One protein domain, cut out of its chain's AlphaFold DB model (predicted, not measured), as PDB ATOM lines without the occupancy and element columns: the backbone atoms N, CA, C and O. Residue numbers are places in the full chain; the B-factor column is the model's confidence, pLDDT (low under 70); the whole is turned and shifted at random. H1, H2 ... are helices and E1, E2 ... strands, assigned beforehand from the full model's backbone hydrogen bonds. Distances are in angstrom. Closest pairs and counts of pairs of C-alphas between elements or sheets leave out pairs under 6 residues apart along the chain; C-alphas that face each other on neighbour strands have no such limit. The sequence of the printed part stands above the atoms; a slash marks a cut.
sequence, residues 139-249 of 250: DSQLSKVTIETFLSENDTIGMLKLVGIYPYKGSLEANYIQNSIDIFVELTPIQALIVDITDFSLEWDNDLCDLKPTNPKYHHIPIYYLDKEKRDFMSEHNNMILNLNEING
ATOM      1  N   ASP A 139     170.420 211.047 153.253       42.91
ATOM      2  CA  ASP A 139     170.561 210.067 154.346       42.91
ATOM      3  C   ASP A 139     169.776 208.765 154.072       42.91
ATOM      4  O   ASP A 139     170.298 207.664 154.228       42.91
ATOM      5  N   SER A 140     168.553 208.879 153.536       43.06
ATOM      6  CA  SER A 140     167.708 207.734 153.153       43.06
ATOM      7  C   SER A 140     168.135 207.022 151.859       43.06
ATOM      8  O   SER A 140     167.491 206.061 151.454       43.06
ATOM      9  N   GLN A 141     169.120 207.557 151.138       42.94
ATOM     10  CA  GLN A 141     169.649 207.011 149.882       42.94
ATOM     11  C   GLN A 141     171.031 206.371 150.074       42.94
ATOM     12  O   GLN A 141     171.385 205.491 149.297       42.94
ATOM     13  N   LEU A 142     171.773 206.782 151.107       48.66
ATOM     14  CA  LEU A 142     173.103 206.265 151.445       48.66
ATOM     15  C   LEU A 142     173.066 205.109 152.448       48.66
ATOM     16  O   LEU A 142     173.897 204.204 152.370       48.66
ATOM     17  N   SER A 143     172.112 205.121 153.386       58.97
ATOM     18  CA  SER A 143     172.148 204.164 154.489       58.97
ATOM     19  C   SER A 143     171.874 202.731 154.040       58.97
ATOM     20  O   SER A 143     170.771 202.390 153.612       58.97
ATOM     21  N   LYS A 144     172.871 201.859 154.228       71.56
ATOM     22  CA  LYS A 144     172.699 200.396 154.220       71.56
ATOM     23  C   LYS A 144     172.107 199.872 155.537       71.56
ATOM     24  O   LYS A 144     171.968 198.659 155.684       71.56
ATOM     25  N   VAL A 145     171.806 200.759 156.493       75.25
ATOM     26  CA  VAL A 145     171.228 200.432 157.800       75.25
ATOM     27  C   VAL A 145     169.841 201.053 157.928       75.25
ATOM     28  O   VAL A 145     169.672 202.266 157.811       75.25
ATOM     29  N   THR A 146     168.848 200.218 158.201       81.56
ATOM     30  CA  THR A 146     167.513 200.646 158.633       81.56
ATOM     31  C   THR A 146     167.471 200.635 160.157       81.56
ATOM     32  O   THR A 146     167.977 199.699 160.775       81.56
ATOM     33  N   ILE A 147     166.894 201.678 160.754       81.88
ATOM     34  CA  ILE A 147     166.692 201.786 162.201       81.88
ATOM     35  C   ILE A 147     165.195 201.677 162.463       81.88
ATOM     36  O   ILE A 147     164.421 202.512 161.998       81.88
ATOM     37  N   GLU A 148     164.801 200.656 163.207       88.31
ATOM     38  CA  GLU A 148     163.435 200.474 163.684       88.31
ATOM     39  C   GLU A 148     163.397 200.771 165.184       88.31
ATOM     40  O   GLU A 148     164.278 200.347 165.934       88.31
ATOM     41  N   THR A 149     162.389 201.515 165.635       89.25
ATOM     42  CA  THR A 149     162.263 201.923 167.039       89.25
ATOM     43  C   THR A 149     161.055 201.252 167.689       89.25
ATOM     44  O   THR A 149     160.019 201.073 167.052       89.25
ATOM     45  N   PHE A 150     161.174 200.864 168.957       90.94
ATOM     46  CA  PHE A 150     160.120 200.181 169.712       90.94
ATOM     47  C   PHE A 150     160.118 200.633 171.171       90.94
ATOM     48  O   PHE A 150     161.163 200.975 171.719       90.94
ATOM     49  N   LEU A 151     158.958 200.571 171.820       91.06
ATOM     50  CA  LEU A 151     158.809 200.802 173.259       91.06
ATOM     51  C   LEU A 151     158.176 199.587 173.925       91.06
ATOM     52  O   LEU A 151     157.346 198.908 173.318       91.06
ATOM     53  N   SER A 152     158.555 199.318 175.170       90.31
ATOM     54  CA  SER A 152     157.826 198.375 176.014       90.31
ATOM     55  C   SER A 152     156.397 198.868 176.271       90.31
ATOM     56  O   SER A 152     156.142 200.068 176.257       90.31
ATOM     57  N   GLU A 153     155.453 197.967 176.560       87.12
ATOM     58  CA  GLU A 153     154.036 198.321 176.810       87.12
ATOM     59  C   GLU A 153     153.808 199.367 177.918       87.12
ATOM     60  O   GLU A 153     152.753 199.996 177.975       87.12
ATOM     61  N   ASN A 154     154.769 199.527 178.825       85.94
ATOM     62  CA  ASN A 154     154.743 200.494 179.920       85.94
ATOM     63  C   ASN A 154     155.604 201.746 179.651       85.94
ATOM     64  O   ASN A 154     155.822 202.522 180.579       85.94
ATOM     65  N   ASP A 155     156.119 201.913 178.430       85.38
ATOM     66  CA  ASP A 155     156.961 203.023 177.967       85.38
ATOM     67  C   ASP A 155     158.281 203.220 178.748       85.38
ATOM     68  O   ASP A 155     158.917 204.270 178.644       85.38
ATOM     69  N   THR A 156     158.728 202.232 179.537       88.75
ATOM     70  CA  THR A 156     159.942 202.364 180.366       88.75
ATOM     71  C   THR A 156     161.215 201.877 179.688       88.75
ATOM     72  O   THR A 156     162.296 202.317 180.069       88.75
ATOM     73  N   ILE A 157     161.122 200.957 178.728       90.31
ATOM     74  CA  ILE A 157     162.276 200.381 178.034       90.31
ATOM     75  C   ILE A 157     162.141 200.701 176.553       90.31
ATOM     76  O   ILE A 157     161.159 200.333 175.906       90.31
ATOM     77  N   GLY A 158     163.144 201.383 176.017       90.75
ATOM     78  CA  GLY A 158     163.249 201.637 174.591       90.75
ATOM     79  C   GLY A 158     164.064 200.554 173.899       90.75
ATOM     80  O   GLY A 158     165.012 200.027 174.476       90.75
ATOM     81  N   MET A 159     163.729 200.244 172.650       90.69
ATOM     82  CA  MET A 159     164.519 199.351 171.811       90.69
ATOM     83  C   MET A 159     164.763 199.964 170.430       90.69
ATOM     84  O   MET A 159     163.840 200.442 169.773       90.69
ATOM     85  N   LEU A 160     166.019 199.923 169.992       89.19
ATOM     86  CA  LEU A 160     166.468 200.317 168.661       89.19
ATOM     87  C   LEU A 160     166.991 199.086 167.942       89.19
ATOM     88  O   LEU A 160     168.041 198.557 168.301       89.19
ATOM     89  N   LYS A 161     166.271 198.640 166.919       89.81
ATOM     90  CA  LYS A 161     166.696 197.531 166.077       89.81
ATOM     91  C   LYS A 161     167.415 198.060 164.848       89.81
ATOM     92  O   LYS A 161     166.861 198.836 164.071       89.81
ATOM     93  N   LEU A 162     168.657 197.625 164.676       85.94
ATOM     94  CA  LEU A 162     169.483 197.949 163.524       85.94
ATOM     95  C   LEU A 162     169.432 196.788 162.534       85.94
ATOM     96  O   LEU A 162     169.710 195.643 162.886       85.94
ATOM     97  N   VAL A 163     169.095 197.084 161.282       87.06
ATOM     98  CA  VAL A 163     168.991 196.084 160.214       87.06
ATOM     99  C   VAL A 163     169.898 196.487 159.061       87.06
ATOM    100  O   VAL A 163     169.737 197.572 158.508       87.06
ATOM    101  N   GLY A 164     170.831 195.613 158.674       85.06
ATOM    102  CA  GLY A 164     171.696 195.821 157.507       85.06
ATOM    103  C   GLY A 164     173.196 195.817 157.809       85.06
ATOM    104  O   GLY A 164     173.671 195.016 158.616       85.06
ATOM    105  N   ILE A 165     173.961 196.656 157.101       79.25
ATOM    106  CA  ILE A 165     175.436 196.658 157.146       79.25
ATOM    107  C   ILE A 165     175.947 197.975 157.733       79.25
ATOM    108  O   ILE A 165     175.783 199.027 157.116       79.25
ATOM    109  N   TYR A 166     176.586 197.907 158.899       73.38
ATOM    110  CA  TYR A 166     177.236 199.031 159.555       73.38
ATOM    111  C   TYR A 166     178.422 199.533 158.739       73.38
ATOM    112  O   TYR A 166     179.290 198.733 158.370       73.38
ATOM    113  N   PRO A 167     178.502 200.844 158.504       64.94
ATOM    114  CA  PRO A 167     179.638 201.439 157.824       64.94
ATOM    115  C   PRO A 167     180.846 201.634 158.758       64.94
ATOM    116  O   PRO A 167     180.770 201.501 159.979       64.94
ATOM    117  N   TYR A 168     181.960 202.061 158.168       62.59
ATOM    118  CA  TYR A 168     183.169 202.458 158.887       62.59
ATOM    119  C   TYR A 168     182.953 203.617 159.880       62.59
ATOM    120  O   TYR A 168     182.206 204.564 159.623       62.59
ATOM    121  N   LYS A 169     183.683 203.598 161.003       58.81
ATOM    122  CA  LYS A 169     183.646 204.653 162.033       58.81
ATOM    123  C   LYS A 169     183.912 206.050 161.452       58.81
ATOM    124  O   LYS A 169     184.955 206.317 160.865       58.81
ATOM    125  N   GLY A 170     183.002 206.992 161.703       56.00
ATOM    126  CA  GLY A 170     183.099 208.365 161.191       56.00
ATOM    127  C   GLY A 170     182.500 208.557 159.797       56.00
ATOM    128  O   GLY A 170     182.580 209.666 159.258       56.00
ATOM    129  N   SER A 171     181.879 207.518 159.228       59.69
ATOM    130  CA  SER A 171     180.951 207.691 158.117       59.69
ATOM    131  C   SER A 171     179.703 208.468 158.558       59.69
ATOM    132  O   SER A 171     179.409 208.626 159.748       59.69
ATOM    133  N   LEU A 172     178.953 208.963 157.574       59.31
ATOM    134  CA  LEU A 172     177.694 209.654 157.832       59.31
ATOM    135  C   LEU A 172     176.649 208.722 158.455       59.31
ATOM    136  O   LEU A 172     175.927 209.166 159.346       59.31
ATOM    137  N   GLU A 173     176.589 207.446 158.055       63.19
ATOM    138  CA  GLU A 173     175.592 206.520 158.596       63.19
ATOM    139  C   GLU A 173     175.906 206.093 160.045       63.19
ATOM    140  O   GLU A 173     174.982 205.913 160.835       63.19
ATOM    141  N   ALA A 174     177.181 206.031 160.456       66.50
ATOM    142  CA  ALA A 174     177.543 205.807 161.863       66.50
ATOM    143  C   ALA A 174     177.059 206.958 162.769       66.50
ATOM    144  O   ALA A 174     176.456 206.727 163.819       66.50
ATOM    145  N   ASN A 175     177.248 208.204 162.325       66.19
ATOM    146  CA  ASN A 175     176.741 209.382 163.036       66.19
ATOM    147  C   ASN A 175     175.202 209.418 163.047       66.19
ATOM    148  O   ASN A 175     174.594 209.870 164.014       66.19
ATOM    149  N   TYR A 176     174.559 208.942 161.977       67.06
ATOM    150  CA  TYR A 176     173.101 208.848 161.886       67.06
ATOM    151  C   TYR A 176     172.510 207.891 162.932       67.06
ATOM    152  O   TYR A 176     171.525 208.234 163.590       67.06
ATOM    153  N   ILE A 177     173.139 206.731 163.145       72.38
ATOM    154  CA  ILE A 177     172.715 205.771 164.175       72.38
ATOM    155  C   ILE A 177     172.841 206.392 165.574       72.38
ATOM    156  O   ILE A 177     171.897 206.320 166.357       72.38
ATOM    157  N   GLN A 178     173.954 207.073 165.867       74.38
ATOM    158  CA  GLN A 178     174.159 207.749 167.156       74.38
ATOM    159  C   GLN A 178     173.146 208.874 167.412       74.38
ATOM    160  O   GLN A 178     172.562 208.938 168.490       74.38
ATOM    161  N   ASN A 179     172.856 209.704 166.407       71.31
ATOM    162  CA  ASN A 179     171.821 210.738 166.520       71.31
ATOM    163  C   ASN A 179     170.438 210.145 166.792       71.31
ATOM    164  O   ASN A 179     169.661 210.691 167.570       71.31
ATOM    165  N   SER A 180     170.122 209.017 166.154       74.62
ATOM    166  CA  SER A 180     168.829 208.358 166.338       74.62
ATOM    167  C   SER A 180     168.640 207.870 167.776       74.62
ATOM    168  O   SER A 180     167.526 207.924 168.289       74.62
ATOM    169  N   ILE A 181     169.726 207.475 168.453       78.00
ATOM    170  CA  ILE A 181     169.720 207.106 169.874       78.00
ATOM    171  C   ILE A 181     169.382 208.309 170.758       78.00
ATOM    172  O   ILE A 181     168.440 208.238 171.545       78.00
ATOM    173  N   ASP A 182     170.107 209.418 170.604       76.00
ATOM    174  CA  ASP A 182     169.905 210.642 171.398       76.00
ATOM    175  C   ASP A 182     168.493 211.202 171.257       76.00
ATOM    176  O   ASP A 182     167.866 211.630 172.227       76.00
ATOM    177  N   ILE A 183     167.991 211.188 170.028       73.56
ATOM    178  CA  ILE A 183     166.639 211.605 169.699       73.56
ATOM    179  C   ILE A 183     165.611 210.705 170.377       73.56
ATOM    180  O   ILE A 183     164.649 211.198 170.962       73.56
ATOM    181  N   PHE A 184     165.781 209.391 170.251       79.44
ATOM    182  CA  PHE A 184     164.822 208.434 170.777       79.44
ATOM    183  C   PHE A 184     164.713 208.561 172.296       79.44
ATOM    184  O   PHE A 184     163.612 208.706 172.825       79.44
ATOM    185  N   VAL A 185     165.859 208.642 172.968       80.69
ATOM    186  CA  VAL A 185     165.961 208.870 174.410       80.69
ATOM    187  C   VAL A 185     165.388 210.226 174.844       80.69
ATOM    188  O   VAL A 185     164.812 210.324 175.922       80.69
ATOM    189  N   GLU A 186     165.528 211.287 174.044       78.38
ATOM    190  CA  GLU A 186     164.918 212.584 174.386       78.38
ATOM    191  C   GLU A 186     163.392 212.522 174.324       78.38
ATOM    192  O   GLU A 186     162.687 213.040 175.188       78.38
ATOM    193  N   LEU A 187     162.876 211.912 173.257       72.25
ATOM    194  CA  LEU A 187     161.448 211.881 172.960       72.25
ATOM    195  C   LEU A 187     160.675 210.942 173.873       72.25
ATOM    196  O   LEU A 187     159.459 211.079 174.022       72.25
ATOM    197  N   THR A 188     161.370 209.968 174.448       78.50
ATOM    198  CA  THR A 188     160.781 208.946 175.296       78.50
ATOM    199  C   THR A 188     161.615 208.848 176.568       78.50
ATOM    200  O   THR A 188     162.764 208.422 176.494       78.50
ATOM    201  N   PRO A 189     161.086 209.260 177.738       75.44
ATOM    202  CA  PRO A 189     161.813 209.202 179.004       75.44
ATOM    203  C   PRO A 189     161.928 207.748 179.485       75.44
ATOM    204  O   PRO A 189     161.261 207.321 180.427       75.44
ATOM    205  N   ILE A 190     162.768 206.982 178.796       86.62
ATOM    206  CA  ILE A 190     163.052 205.576 179.057       86.62
ATOM    207  C   ILE A 190     164.086 205.436 180.174       86.62
ATOM    208  O   ILE A 190     164.949 206.287 180.382       86.62
ATOM    209  N   GLN A 191     164.002 204.329 180.900       88.88
ATOM    210  CA  GLN A 191     164.904 203.968 181.993       88.88
ATOM    211  C   GLN A 191     166.033 203.047 181.533       88.88
ATOM    212  O   GLN A 191     167.022 202.910 182.243       88.88
ATOM    213  N   ALA A 192     165.880 202.412 180.373       88.50
ATOM    214  CA  ALA A 192     166.867 201.538 179.758       88.50
ATOM    215  C   ALA A 192     166.694 201.540 178.238       88.50
ATOM    216  O   ALA A 192     165.575 201.682 177.734       88.50
ATOM    217  N   LEU A 193     167.800 201.341 177.523       88.12
ATOM    218  CA  LEU A 193     167.821 201.217 176.072       88.12
ATOM    219  C   LEU A 193     168.379 199.854 175.665       88.12
ATOM    220  O   LEU A 193     169.471 199.476 176.079       88.12
ATOM    221  N   ILE A 194     167.658 199.139 174.810       87.94
ATOM    222  CA  ILE A 194     168.137 197.927 174.151       87.94
ATOM    223  C   ILE A 194     168.507 198.281 172.713       87.94
ATOM    224  O   ILE A 194     167.699 198.830 171.971       87.94
ATOM    225  N   VAL A 195     169.721 197.952 172.296       86.38
ATOM    226  CA  VAL A 195     170.156 198.039 170.905       86.38
ATOM    227  C   VAL A 195     170.194 196.621 170.347       86.38
ATOM    228  O   VAL A 195     171.066 195.823 170.691       86.38
ATOM    229  N   ASP A 196     169.212 196.298 169.514       86.94
ATOM    230  CA  ASP A 196     169.111 195.010 168.835       86.94
ATOM    231  C   ASP A 196     169.943 195.033 167.547       86.94
ATOM    232  O   ASP A 196     169.628 195.736 166.585       86.94
ATOM    233  N   ILE A 197     171.021 194.245 167.547       83.31
ATOM    234  CA  ILE A 197     171.960 194.074 166.432       83.31
ATOM    235  C   ILE A 197     171.910 192.651 165.850       83.31
ATOM    236  O   ILE A 197     172.829 192.194 165.163       83.31
ATOM    237  N   THR A 198     170.825 191.919 166.105       84.19
ATOM    238  CA  THR A 198     170.665 190.523 165.673       84.19
ATOM    239  C   THR A 198     170.584 190.349 164.154       84.19
ATOM    240  O   THR A 198     170.951 189.288 163.641       84.19
ATOM    241  N   ASP A 199     170.118 191.371 163.433       84.62
ATOM    242  CA  ASP A 199     170.011 191.417 161.965       84.62
ATOM    243  C   ASP A 199     171.002 192.434 161.354       84.62
ATOM    244  O   ASP A 199     170.812 192.957 160.252       84.62
ATOM    245  N   PHE A 200     172.077 192.716 162.092       80.50
ATOM    246  CA  PHE A 200     173.083 193.717 161.772       80.50
ATOM    247  C   PHE A 200     174.461 193.081 161.569       80.50
ATOM    248  O   PHE A 200     174.866 192.168 162.294       80.50
ATOM    249  N   SER A 201     175.201 193.575 160.580       77.44
ATOM    250  CA  SER A 201     176.537 193.098 160.200       77.44
ATOM    251  C   SER A 201     177.510 194.266 160.065       77.44
ATOM    252  O   SER A 201     177.080 195.381 159.806       77.44
ATOM    253  N   LEU A 202     178.812 194.034 160.244       72.19
ATOM    254  CA  LEU A 202     179.842 195.071 160.107       72.19
ATOM    255  C   LEU A 202     180.512 194.971 158.733       72.19
ATOM    256  O   LEU A 202     180.850 193.874 158.283       72.19
ATOM    257  N   GLU A 203     180.731 196.106 158.070       66.94
ATOM    258  CA  GLU A 203     181.661 196.178 156.939       66.94
ATOM    259  C   GLU A 203     183.106 196.023 157.475       66.94
ATOM    260  O   GLU A 203     183.395 196.484 158.575       66.94
ATOM    261  N   TRP A 204     183.980 195.320 156.743       56.47
ATOM    262  CA  TRP A 204     185.272 194.748 157.190       56.47
ATOM    263  C   TRP A 204     186.128 195.591 158.165       56.47
ATOM    264  O   TRP A 204     186.192 196.811 158.036       56.47
ATOM    265  N   ASP A 205     186.849 194.906 159.071       53.81
ATOM    266  CA  ASP A 205     187.825 195.455 160.040       53.81
ATOM    267  C   ASP A 205     187.320 196.652 160.870       53.81
ATOM    268  O   ASP A 205     188.086 197.539 161.254       53.81
ATOM    269  N   ASN A 206     186.018 196.689 161.154       55.09
ATOM    270  CA  ASN A 206     185.434 197.679 162.045       55.09
ATOM    271  C   ASN A 206     185.099 197.071 163.399       55.09
ATOM    272  O   ASN A 206     184.403 196.063 163.468       55.09
ATOM    273  N   ASP A 207     185.508 197.762 164.458       58.44
ATOM    274  CA  ASP A 207     184.887 197.623 165.770       58.44
ATOM    275  C   ASP A 207     183.588 198.439 165.773       58.44
ATOM    276  O   ASP A 207     183.568 199.619 165.383       58.44
ATOM    277  N   LEU A 208     182.491 197.839 166.238       58.47
ATOM    278  CA  LEU A 208     181.290 198.594 166.557       58.47
ATOM    279  C   LEU A 208     181.629 199.467 167.766       58.47
ATOM    280  O   LEU A 208     181.853 198.989 168.876       58.47
ATOM    281  N   CYS A 209     181.703 200.778 167.551       60.59
ATOM    282  CA  CYS A 209     181.812 201.699 168.676       60.59
ATOM    283  C   CYS A 209     180.600 201.516 169.586       60.59
ATOM    284  O   CYS A 209     179.509 201.275 169.069       60.59
ATOM    285  N   ASP A 210     180.776 201.708 170.897       63.38
ATOM    286  CA  ASP A 210     179.651 201.765 171.831       63.38
ATOM    287  C   ASP A 210     178.599 202.728 171.269       63.38
ATOM    288  O   ASP A 210     178.810 203.945 171.186       63.38
ATOM    289  N   LEU A 211     177.482 202.162 170.815       71.50
ATOM    290  CA  LEU A 211     176.322 202.904 170.357       71.50
ATOM    291  C   LEU A 211     175.631 203.440 171.602       71.50
ATOM    292  O   LEU A 211     174.716 202.817 172.137       71.50
ATOM    293  N   LYS A 212     176.157 204.553 172.097       73.06
ATOM    294  CA  LYS A 212     175.667 205.249 173.275       73.06
ATOM    295  C   LYS A 212     175.164 206.633 172.914       73.06
ATOM    296  O   LYS A 212     175.615 207.180 171.902       73.06
ATOM    297  N   PRO A 213     174.277 207.201 173.745       73.56
ATOM    298  CA  PRO A 213     173.933 208.591 173.623       73.56
ATOM    299  C   PRO A 213     175.196 209.448 173.599       73.56
ATOM    300  O   PRO A 213     176.121 209.213 174.386       73.56
ATOM    301  N   THR A 214     175.254 210.406 172.688       71.38
ATOM    302  CA  THR A 214     176.400 211.307 172.579       71.38
ATOM    303  C   THR A 214     176.281 212.443 173.593       71.38
ATOM    304  O   THR A 214     177.285 212.899 174.142       71.38
ATOM    305  N   ASN A 215     175.048 212.810 173.964       71.88
ATOM    306  CA  ASN A 215     174.795 213.809 174.988       71.88
ATOM    307  C   ASN A 215     175.016 213.283 176.428       71.88
ATOM    308  O   ASN A 215     174.303 212.374 176.879       71.88
ATOM    309  N   PRO A 216     175.880 213.938 177.237       78.12
ATOM    310  CA  PRO A 216     176.176 213.514 178.604       78.12
ATOM    311  C   PRO A 216     174.980 213.409 179.546       78.12
ATOM    312  O   PRO A 216     175.039 212.647 180.513       78.12
ATOM    313  N   LYS A 217     173.887 214.143 179.285       79.56
ATOM    314  CA  LYS A 217     172.695 214.077 180.139       79.56
ATOM    315  C   LYS A 217     172.069 212.682 180.172       79.56
ATOM    316  O   LYS A 217     171.423 212.362 181.160       79.56
ATOM    317  N   TYR A 218     172.294 211.853 179.153       81.81
ATOM    318  CA  TYR A 218     171.738 210.502 179.056       81.81
ATOM    319  C   TYR A 218     172.726 209.394 179.399       81.81
ATOM    320  O   TYR A 218     172.357 208.228 179.361       81.81
ATOM    321  N   HIS A 219     173.965 209.717 179.777       83.81
ATOM    322  CA  HIS A 219     174.950 208.697 180.158       83.81
ATOM    323  C   HIS A 219     174.519 207.848 181.369       83.81
ATOM    324  O   HIS A 219     175.137 206.829 181.657       83.81
ATOM    325  N   HIS A 220     173.485 208.282 182.097       84.38
ATOM    326  CA  HIS A 220     172.887 207.529 183.194       84.38
ATOM    327  C   HIS A 220     171.963 206.396 182.723       84.38
ATOM    328  O   HIS A 220     171.621 205.540 183.535       84.38
ATOM    329  N   ILE A 221     171.539 206.399 181.455       84.06
ATOM    330  CA  ILE A 221     170.645 205.379 180.914       84.06
ATOM    331  C   ILE A 221     171.479 204.139 180.586       84.06
ATOM    332  O   ILE A 221     172.387 204.223 179.755       84.06
ATOM    333  N   PRO A 222     171.205 202.990 181.226       84.50
ATOM    334  CA  PRO A 222     171.866 201.742 180.900       84.50
ATOM    335  C   PRO A 222     171.503 201.302 179.479       84.50
ATOM    336  O   PRO A 222     170.343 201.366 179.062       84.50
ATOM    337  N   ILE A 223     172.521 200.838 178.755       82.31
ATOM    338  CA  ILE A 223     172.398 200.348 177.385       82.31
ATOM    339  C   ILE A 223     172.744 198.873 177.365       82.31
ATOM    340  O   ILE A 223     173.782 198.456 177.882       82.31
ATOM    341  N   TYR A 224     171.873 198.109 176.731       82.62
ATOM    342  CA  TYR A 224     171.999 196.678 176.568       82.62
ATOM    343  C   TYR A 224     172.066 196.343 175.090       82.62
ATOM    344  O   TYR A 224     171.346 196.931 174.288       82.62
ATOM    345  N   TYR A 225     172.902 195.377 174.731       79.00
ATOM    346  CA  TYR A 225     173.016 194.920 173.350       79.00
ATOM    347  C   TYR A 225     172.401 193.535 173.230       79.00
ATOM    348  O   TYR A 225     172.764 192.625 173.978       79.00
ATOM    349  N   LEU A 226     171.463 193.385 172.296       80.62
ATOM    350  CA  LEU A 226     170.883 192.096 171.948       80.62
ATOM    351  C   LEU A 226     171.559 191.576 170.680       80.62
ATOM    352  O   LEU A 226     171.542 192.231 169.638       80.62
ATOM    353  N   ASP A 227     172.135 190.381 170.776       75.12
ATOM    354  CA  ASP A 227     172.840 189.719 169.682       75.12
ATOM    355  C   ASP A 227     172.523 188.209 169.658       75.12
ATOM    356  O   ASP A 227     172.206 187.606 170.683       75.12
ATOM    357  N   LYS A 228     172.590 187.592 168.472       64.88
ATOM    358  CA  LYS A 228     172.441 186.142 168.259       64.88
ATOM    359  C   LYS A 228     173.692 185.365 168.667       64.88
ATOM    360  O   LYS A 228     173.583 184.200 169.035       64.88
ATOM    361  N   GLU A 229     174.867 185.989 168.593       63.12
ATOM    362  CA  GLU A 229     176.151 185.368 168.925       63.12
ATOM    363  C   GLU A 229     176.959 186.299 169.831       63.12
ATOM    364  O   GLU A 229     176.816 187.516 169.767       63.12
ATOM    365  N   LYS A 230     177.820 185.750 170.695       57.00
ATOM    366  CA  LYS A 230     178.780 186.582 171.424       57.00
ATOM    367  C   LYS A 230     179.861 186.984 170.434       57.00
ATOM    368  O   LYS A 230     180.716 186.166 170.099       57.00
ATOM    369  N   ARG A 231     179.800 188.216 169.955       59.94
ATOM    370  CA  ARG A 231     180.767 188.723 168.996       59.94
ATOM    371  C   ARG A 231     181.737 189.692 169.686       59.94
ATOM    372  O   ARG A 231     181.311 190.464 170.542       59.94
ATOM    373  N   ASP A 232     183.017 189.677 169.306       51.94
ATOM    374  CA  ASP A 232     184.051 190.611 169.805       51.94
ATOM    375  C   ASP A 232     183.868 192.010 169.181       51.94
ATOM    376  O   ASP A 232     184.766 192.575 168.572       51.94
ATOM    377  N   PHE A 233     182.644 192.537 169.227       51.19
ATOM    378  CA  PHE A 233     182.228 193.694 168.436       51.19
ATOM    379  C   PHE A 233     182.614 195.022 169.071       51.19
ATOM    380  O   PHE A 233     182.437 196.055 168.439       51.19
ATOM    381  N   MET A 234     183.089 195.027 170.312       51.72
ATOM    382  CA  MET A 234     183.086 196.226 171.134       51.72
ATOM    383  C   MET A 234     184.438 196.392 171.811       51.72
ATOM    384  O   MET A 234     184.940 195.460 172.443       51.72
ATOM    385  N   SER A 235     185.019 197.589 171.693       43.56
ATOM    386  CA  SER A 235     186.152 197.999 172.527       43.56
ATOM    387  C   SER A 235     185.860 197.656 173.989       43.56
ATOM    388  O   SER A 235     184.720 197.837 174.394       43.56
ATOM    389  N   GLU A 236     186.882 197.200 174.719       40.84
ATOM    390  CA  GLU A 236     187.033 196.665 176.098       40.84
ATOM    391  C   GLU A 236     186.142 197.187 177.265       40.84
ATOM    392  O   GLU A 236     186.452 196.978 178.440       40.84
ATOM    393  N   HIS A 237     185.040 197.873 177.006       42.91
ATOM    394  CA  HIS A 237     184.059 198.321 177.974       42.91
ATOM    395  C   HIS A 237     183.042 197.210 178.263       42.91
ATOM    396  O   HIS A 237     182.646 196.448 177.383       42.91
ATOM    397  N   ASN A 238     182.652 197.103 179.538       42.94
ATOM    398  CA  ASN A 238     181.726 196.106 180.080       42.94
ATOM    399  C   ASN A 238     180.302 196.289 179.524       42.94
ATOM    400  O   ASN A 238     179.389 196.677 180.253       42.94
ATOM    401  N   ASN A 239     180.105 196.037 178.237       48.53
ATOM    402  CA  ASN A 239     178.790 196.040 177.625       48.53
ATOM    403  C   ASN A 239     178.049 194.774 178.071       48.53
ATOM    404  O   ASN A 239     178.536 193.653 177.901       48.53
ATOM    405  N   MET A 240     176.881 194.954 178.692       53.12
ATOM    406  CA  MET A 240     176.013 193.838 179.055       53.12
ATOM    407  C   MET A 240     175.306 193.340 177.795       53.12
ATOM    408  O   MET A 240     174.370 193.970 177.298       53.12
ATOM    409  N   ILE A 241     175.781 192.211 177.274       58.75
ATOM    410  CA  ILE A 241     175.104 191.468 176.213       58.75
ATOM    411  C   ILE A 241     173.974 190.687 176.874       58.75
ATOM    412  O   ILE A 241     174.241 189.866 177.751       58.75
ATOM    413  N   LEU A 242     172.740 190.960 176.463       56.44
ATOM    414  CA  LEU A 242     171.572 190.241 176.954       56.44
ATOM    415  C   LEU A 242     171.146 189.182 175.946       56.44
ATOM    416  O   LEU A 242     171.123 189.423 174.740       56.44
ATOM    417  N   ASN A 243     170.730 188.026 176.442       60.34
ATOM    418  CA  ASN A 243     169.855 187.132 175.701       60.34
ATOM    419  C   ASN A 243     168.377 187.525 175.912       60.34
ATOM    420  O   ASN A 243     168.025 188.259 176.836       60.34
ATOM    421  N   LEU A 244     167.486 186.995 175.067       56.94
ATOM    422  CA  LEU A 244     166.040 187.264 175.123       56.94
ATOM    423  C   LEU A 244     165.398 186.995 176.499       56.94
ATOM    424  O   LEU A 244     164.413 187.643 176.841       56.94
ATOM    425  N   ASN A 245     165.931 186.062 177.294       57.38
ATOM    426  CA  ASN A 245     165.390 185.763 178.621       57.38
ATOM    427  C   ASN A 245     165.804 186.815 179.658       57.38
ATOM    428  O   ASN A 245     165.027 187.114 180.556       57.38
ATOM    429  N   GLU A 246     166.987 187.412 179.520       59.28
ATOM    430  CA  GLU A 246     167.458 188.466 180.426       59.28
ATOM    431  C   GLU A 246     166.706 189.785 180.208       59.28
ATOM    432  O   GLU A 246     166.469 190.516 181.165       59.28
ATOM    433  N   ILE A 247     166.233 190.044 178.983       59.97
ATOM    434  CA  ILE A 247     165.339 191.174 178.676       59.97
ATOM    435  C   ILE A 247     164.007 191.058 179.433       59.97
ATOM    436  O   ILE A 247     163.479 192.061 179.895       59.97
ATOM    437  N   ASN A 248     163.488 189.841 179.623       57.81
ATOM    438  CA  ASN A 248     162.249 189.609 180.379       57.81
ATOM    439  C   ASN A 248     162.410 189.831 181.898       57.81
ATOM    440  O   ASN A 248     161.428 189.797 182.640       57.81
ATOM    441  N   GLY A 249     163.644 190.007 182.377       56.59
ATOM    442  CA  GLY A 249     163.948 190.311 183.774       56.59
ATOM    443  C   GLY A 249     164.112 191.802 184.085       56.59
ATOM    444  O   GLY A 249     164.239 192.129 185.268       56.59
TER     445      GLY A 249
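This is residues 139 to 249 of the 250 residues of an uncharacterized protein of Capnocytophaga sp. CM59 (UniProt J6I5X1). A twisted sheet of five strands forms a wall, with one long helix, H2, packed over one face and running along E2. Strands E1, E2 and E3 are the long ones, E4 and E5 are short, and the stretch of residues 203 to 222 loops out past one end of the sheet and comes back on the side where H2 lies. The printed part has 111 residues, with three named helices and five named strands in the order H1 E1 E2 H2 E3 E4 E5 H3. The sheet's order is E1 E2 E3 E4 E5, mixed, and the class is mixed, helices and strands. The whole is compact, with a radius of gyration of the C-alphas of 13.4 A and spans of 37 by 28 by 24 A.

H1, residues 139 to 142, begins at C-alpha 139 at (170.561, 210.067, 154.346). E1, residues 145 to 152, is 22.7 A long, and E2, residues 157 to 166, is 23.8 A long and bends by 68 degrees at residue 163. H2, residues 172 to 187, measures 22.3 A from C-alpha 172 at (177.694, 209.654, 157.832). E3, residues 192 to 202, is 24.4 A long and bends by 80 degrees at residue 199. E4 is residues 223 to 226, E5 residues 240 to 242, and H3 residues 244 to 247, ending at C-alpha 247 at (165.339, 191.174, 178.676).

E1, an edge strand, and E2 form a hairpin, antiparallel at 166 degrees, with N 148 and O 161 2.9 A apart. E2 and E3 are parallel at 14 degrees, with N 160 and O 194 at 2.8 A. E2, H2 and E3 make a strand-helix-strand unit, two parallel neighbour strands with a helix between, and its crossover is right-handed. E3 and E4 are parallel at 41 degrees, with N 195 and O 224 at 2.8 A. E4 and the edge strand E5 are parallel at 41 degrees, with N 242 and O 225 at 3.0 A. H2 is on one face of the sheet, giving two layers, at a height over the sheet of 9.4 A. It lies over E2 and runs along the strands, at 10 degrees to E2 on the local plane; its closest C-alphas to E2 are those of Ala 174 and Tyr 166, 7.2 A apart. H1 is not on the sheet and only just touches H2, through residues 172 to 173 of H2 alone, with 3 pairs of C-alphas within 8 A; the closest are those of Asp 139 and Glu 173, 7.5 A. H3 only grazes the sheet with residues 244 to 247, and H2 and H3 are apart. In H2 every O i to N i+4 pair is within hydrogen-bond range; H1 and H3 are too short for such a pair.

The two C-alphas farthest apart, those of Asn 154 and Asp 205, are 38.9 A apart. The printed part has no cut. The links E3 to E4, with 20 residues, and E4 to E5, with 13, are long. The mean pLDDT of the printed part is 71.3, and 45 residues are under 70: 139 to 143, 167 to 176, 203 to 210 and 228 to 249.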